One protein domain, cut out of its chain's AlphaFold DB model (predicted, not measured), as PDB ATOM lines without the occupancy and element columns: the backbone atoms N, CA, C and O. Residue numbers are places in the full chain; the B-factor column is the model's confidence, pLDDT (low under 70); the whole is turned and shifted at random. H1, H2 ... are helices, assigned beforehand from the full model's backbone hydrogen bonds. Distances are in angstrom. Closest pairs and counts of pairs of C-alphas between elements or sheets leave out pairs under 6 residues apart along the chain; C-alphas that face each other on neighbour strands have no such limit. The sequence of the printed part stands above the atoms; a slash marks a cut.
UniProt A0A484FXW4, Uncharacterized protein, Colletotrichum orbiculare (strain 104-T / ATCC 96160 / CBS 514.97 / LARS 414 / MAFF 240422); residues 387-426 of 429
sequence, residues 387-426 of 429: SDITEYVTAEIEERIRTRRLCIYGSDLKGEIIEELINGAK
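This is residues 387 to 426 of the 429 residues of an uncharacterized protein of Colletotrichum orbiculare (strain 104-T / ATCC 96160 / CBS 514.97 / LARS 414 / MAFF 240422) (UniProt A0A484FXW4). Two helices form a splayed helical hairpin: H1 runs out, and H2 folds back across it at a slant. They come closest near the first residues of H1 and the last of H2, and residues 403 to 410 loop across the wider end. The printed part has 40 residues, with two named helices in the order H1, H2 and no named strand; the class is all helix. The whole is compact, with a radius of gyration of the C-alphas of 9.9 A, and elongated, spanning 27 by 18 by 12 A.

H1, residues 387 to 402, begins with C-alpha 387 at (51.609, 62.205, 571.411) and is 22.3 A long from first to last C-alpha. H2, residues 411 to 425, is 21.2 A long and ends with C-alpha 425 at (47.153, 51.628, 572.464).

H1 and H2 touch, and their closest C-alphas, those of Thr 390 and Ile 422, are 6.0 A apart. They run opposite ways at a steep tilt of 45 degrees, as a helical hairpin. Every O i to N i+4 pair in H1 and H2 is within hydrogen-bond range.

The two C-alphas farthest apart, those of Arg 404 and Lys 426, are 27.5 A apart. The printed part has no cut, and the link from H1 to H2 is short. The pLDDT is under 70 at residues 387 to 388 and 391.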
ATOM      1  N   SER A 387      50.335  61.606 570.995       58.88
ATOM      2  CA  SER A 387      51.609  62.205 571.411       58.88
ATOM      3  C   SER A 387      52.105  61.623 572.735       58.88
ATOM      4  O   SER A 387      53.230  61.139 572.780       58.88
ATOM      5  N   ASP A 388      51.250  61.570 573.757       64.88
ATOM      6  CA  ASP A 388      51.602  61.096 575.103       64.88
ATOM      7  C   ASP A 388      52.006  59.618 575.080       64.88
ATOM      8  O   ASP A 388      53.012  59.216 575.662       64.88
ATOM      9  N   ILE A 389      51.247  58.805 574.338       72.88
ATOM     10  CA  ILE A 389      51.555  57.386 574.128       72.88
ATOM     11  C   ILE A 389      52.867  57.240 573.352       72.88
ATOM     12  O   ILE A 389      53.679  56.379 573.676       72.88
ATOM     13  N   THR A 390      53.098  58.079 572.337       71.62
ATOM     14  CA  THR A 390      54.343  58.061 571.551       71.62
ATOM     15  C   THR A 390      55.545  58.366 572.433       71.62
ATOM     16  O   THR A 390      56.545  57.647 572.367       71.62
ATOM     17  N   GLU A 391      55.445  59.395 573.274       67.69
ATOM     18  CA  GLU A 391      56.490  59.782 574.218       67.69
ATOM     19  C   GLU A 391      56.754  58.657 575.226       67.69
ATOM     20  O   GLU A 391      57.891  58.192 575.339       67.69
ATOM     21  N   TYR A 392      55.704  58.141 575.874       75.56
ATOM     22  CA  TYR A 392      55.807  57.052 576.847       75.56
ATOM     23  C   TYR A 392      56.419  55.783 576.241       75.56
ATOM     24  O   TYR A 392      57.392  55.249 576.772       75.56
ATOM     25  N   VAL A 393      55.898  55.313 575.103       80.31
ATOM     26  CA  VAL A 393      56.383  54.098 574.426       80.31
ATOM     27  C   VAL A 393      57.834  54.263 573.984       80.31
ATOM     28  O   VAL A 393      58.632  53.338 574.144       80.31
ATOM     29  N   THR A 394      58.197  55.431 573.450       76.75
ATOM     30  CA  THR A 394      59.572  55.701 573.014       76.75
ATOM     31  C   THR A 394      60.526  55.689 574.206       76.75
ATOM     32  O   THR A 394      61.529  54.972 574.165       76.75
ATOM     33  N   ALA A 395      60.187  56.404 575.282       72.06
ATOM     34  CA  ALA A 395      60.986  56.453 576.503       72.06
ATOM     35  C   ALA A 395      61.131  55.064 577.148       72.06
ATOM     36  O   ALA A 395      62.240  54.643 577.479       72.06
ATOM     37  N   GLU A 396      60.039  54.304 577.258       82.88
ATOM     38  CA  GLU A 396      60.034  52.967 577.858       82.88
ATOM     39  C   GLU A 396      60.838  51.959 577.020       82.88
ATOM     40  O   GLU A 396      61.571  51.127 577.563       82.88
ATOM     41  N   ILE A 397      60.761  52.027 575.686       82.50
ATOM     42  CA  ILE A 397      61.582  51.185 574.804       82.50
ATOM     43  C   ILE A 397      63.064  51.517 574.967       82.50
ATOM     44  O   ILE A 397      63.885  50.603 575.079       82.50
ATOM     45  N   GLU A 398      63.422  52.797 575.001       81.31
ATOM     46  CA  GLU A 398      64.809  53.225 575.189       81.31
ATOM     47  C   GLU A 398      65.358  52.801 576.548       81.31
ATOM     48  O   GLU A 398      66.456  52.241 576.622       81.31
ATOM     49  N   GLU A 399      64.563  52.951 577.604       77.81
ATOM     50  CA  GLU A 399      64.914  52.527 578.952       77.81
ATOM     51  C   GLU A 399      65.093  51.005 579.047       77.81
ATOM     52  O   GLU A 399      66.060  50.509 579.640       77.81
ATOM     53  N   ARG A 400      64.224  50.220 578.402       87.00
ATOM     54  CA  ARG A 400      64.369  48.756 578.354       87.00
ATOM     55  C   ARG A 400      65.589  48.310 577.556       87.00
ATOM     56  O   ARG A 400      66.215  47.317 577.934       87.00
ATOM     57  N   ILE A 401      65.960  49.030 576.498       82.94
ATOM     58  CA  ILE A 401      67.205  48.776 575.758       82.94
ATOM     59  C   ILE A 401      68.413  49.096 576.640       82.94
ATOM     60  O   ILE A 401      69.311  48.261 576.796       82.94
ATOM     61  N   ARG A 402      68.411  50.266 577.285       83.56
ATOM     62  CA  ARG A 402      69.477  50.719 578.186       83.56
ATOM     63  C   ARG A 402      69.697  49.746 579.345       83.56
ATOM     64  O   ARG A 402      70.834  49.381 579.642       83.56
ATOM     65  N   THR A 403      68.615  49.272 579.960       88.00
ATOM     66  CA  THR A 403      68.636  48.300 581.070       88.00
ATOM     67  C   THR A 403      68.814  46.849 580.619       88.00
ATOM     68  O   THR A 403      68.843  45.947 581.456       88.00
ATOM     69  N   ARG A 404      68.969  46.602 579.309       87.06
ATOM     70  CA  ARG A 404      69.094  45.269 578.693       87.06
ATOM     71  C   ARG A 404      67.909  44.335 578.972       87.06
ATOM     72  O   ARG A 404      68.051  43.117 578.889       87.06
ATOM     73  N   ARG A 405      66.737  44.893 579.287       89.00
ATOM     74  CA  ARG A 405      65.460  44.165 579.361       89.00
ATOM     75  C   ARG A 405      64.864  43.914 577.974       89.00
ATOM     76  O   ARG A 405      64.020  43.036 577.830       89.00
ATOM     77  N   LEU A 406      65.318  44.658 576.966       86.62
ATOM     78  CA  LEU A 406      64.928  44.522 575.568       86.62
ATOM     79  C   LEU A 406      66.172  44.606 574.673       86.62
ATOM     80  O   LEU A 406      66.935  45.561 574.756       86.62
ATOM     81  N   CYS A 407      66.391  43.609 573.815       85.38
ATOM     82  CA  CYS A 407      67.525  43.575 572.889       85.38
ATOM     83  C   CYS A 407      67.019  43.706 571.450       85.38
ATOM     84  O   CYS A 407      66.548  42.729 570.871       85.38
ATOM     85  N   ILE A 408      67.131  44.903 570.875       80.94
ATOM     86  CA  ILE A 408      66.772  45.184 569.480       80.94
ATOM     87  C   ILE A 408      68.036  45.626 568.740       80.94
ATOM     88  O   ILE A 408      68.725  46.542 569.176       80.94
ATOM     89  N   TYR A 409      68.348  44.953 567.631       73.12
ATOM     90  CA  TYR A 409      69.597  45.150 566.881       73.12
ATOM     91  C   TYR A 409      69.434  46.000 565.608       73.12
ATOM     92  O   TYR A 409      70.439  46.357 564.999       73.12
ATOM     93  N   GLY A 410      68.200  46.333 565.203       78.06
ATOM     94  CA  GLY A 410      67.905  47.126 564.002       78.06
ATOM     95  C   GLY A 410      66.996  48.320 564.296       78.06
ATOM     96  O   GLY A 410      65.999  48.174 565.003       78.06
ATOM     97  N   SER A 411      67.332  49.488 563.738       70.88
ATOM     98  CA  SER A 411      66.530  50.719 563.845       70.88
ATOM     99  C   SER A 411      65.132  50.556 563.256       70.88
ATOM    100  O   SER A 411      64.173  51.077 563.816       70.88
ATOM    101  N   ASP A 412      65.016  49.785 562.177       81.56
ATOM    102  CA  ASP A 412      63.762  49.612 561.440       81.56
ATOM    103  C   ASP A 412      62.746  48.824 562.276       81.56
ATOM    104  O   ASP A 412      61.596  49.231 562.409       81.56
ATOM    105  N   LEU A 413      63.207  47.769 562.960       83.62
ATOM    106  CA  LEU A 413      62.385  46.992 563.890       83.62
ATOM    107  C   LEU A 413      62.007  47.805 565.140       83.62
ATOM    108  O   LEU A 413      60.912  47.636 565.668       83.62
ATOM    109  N   LYS A 414      62.888  48.698 565.622       81.25
ATOM    110  CA  LYS A 414      62.550  49.631 566.716       81.25
ATOM    111  C   LYS A 414      61.388  50.539 566.295       81.25
ATOM    112  O   LYS A 414      60.451  50.697 567.070       81.25
ATOM    113  N   GLY A 415      61.455  51.104 565.088       78.44
ATOM    114  CA  GLY A 415      60.398  51.953 564.532       78.44
ATOM    115  C   GLY A 415      59.067  51.214 564.385       78.44
ATOM    116  O   GLY A 415      58.052  51.702 564.867       78.44
ATOM    117  N   GLU A 416      59.092  50.007 563.813       88.62
ATOM    118  CA  GLU A 416      57.898  49.168 563.626       88.62
ATOM    119  C   GLU A 416      57.226  48.806 564.962       88.62
ATOM    120  O   GLU A 416      56.011  48.922 565.098       88.62
ATOM    121  N   ILE A 417      58.007  48.439 565.988       86.19
ATOM    122  CA  ILE A 417      57.469  48.138 567.325       86.19
ATOM    123  C   ILE A 417      56.814  49.376 567.951       86.19
ATOM    124  O   ILE A 417      55.731  49.261 568.523       86.19
ATOM    125  N   ILE A 418      57.459  50.546 567.863       82.50
ATOM    126  CA  ILE A 418      56.905  51.804 568.385       82.50
ATOM    127  C   ILE A 418      55.573  52.113 567.690       82.50
ATOM    128  O   ILE A 418      54.575  52.365 568.364       82.50
ATOM    129  N   GLU A 419      55.537  52.045 566.358       84.44
ATOM    130  CA  GLU A 419      54.343  52.348 565.567       84.44
ATOM    131  C   GLU A 419      53.177  51.397 565.881       84.44
ATOM    132  O   GLU A 419      52.055  51.856 566.117       84.44
ATOM    133  N   GLU A 420      53.434  50.090 565.962       91.69
ATOM    134  CA  GLU A 420      52.410  49.096 566.298       91.69
ATOM    135  C   GLU A 420      51.878  49.256 567.731       91.69
ATOM    136  O   GLU A 420      50.669  49.152 567.954       91.69
ATOM    137  N   LEU A 421      52.738  49.571 568.708       88.75
ATOM    138  CA  LEU A 421      52.301  49.835 570.084       88.75
ATOM    139  C   LEU A 421      51.428  51.091 570.169       88.75
ATOM    140  O   LEU A 421      50.361  51.044 570.780       88.75
ATOM    141  N   ILE A 422      51.825  52.185 569.510       80.50
ATOM    142  CA  ILE A 422      51.044  53.431 569.486       80.50
ATOM    143  C   ILE A 422      49.683  53.207 568.813       80.50
ATOM    144  O   ILE A 422      48.653  53.654 569.321       80.50
ATOM    145  N   ASN A 423      49.653  52.508 567.675       82.62
ATOM    146  CA  ASN A 423      48.410  52.225 566.958       82.62
ATOM    147  C   ASN A 423      47.499  51.261 567.744       82.62
ATOM    148  O   ASN A 423      46.271  51.387 567.699       82.62
ATOM    149  N   GLY A 424      48.086  50.320 568.491       85.44
ATOM    150  CA  GLY A 424      47.372  49.368 569.341       85.44
ATOM    151  C   GLY A 424      46.817  49.964 570.641       85.44
ATOM    152  O   GLY A 424      45.785  49.492 571.119       85.44
ATOM    153  N   ALA A 425      47.458  51.009 571.173       80.12
ATOM    154  CA  ALA A 425      47.153  51.628 572.464       80.12
ATOM    155  C   ALA A 425      45.743  52.234 572.556       80.12
ATOM    156  O   ALA A 425      45.105  52.163 573.603       80.12
ATOM    157  N   LYS A 426      45.222  52.805 571.459       77.88
ATOM    158  CA  LYS A 426      43.849  53.354 571.370       77.88
ATOM    159  C   LYS A 426      43.456  54.263 572.556       77.88
ATOM    160  O   LYS A 426      42.324  54.199 573.030       77.88
TER     161      LYS A 426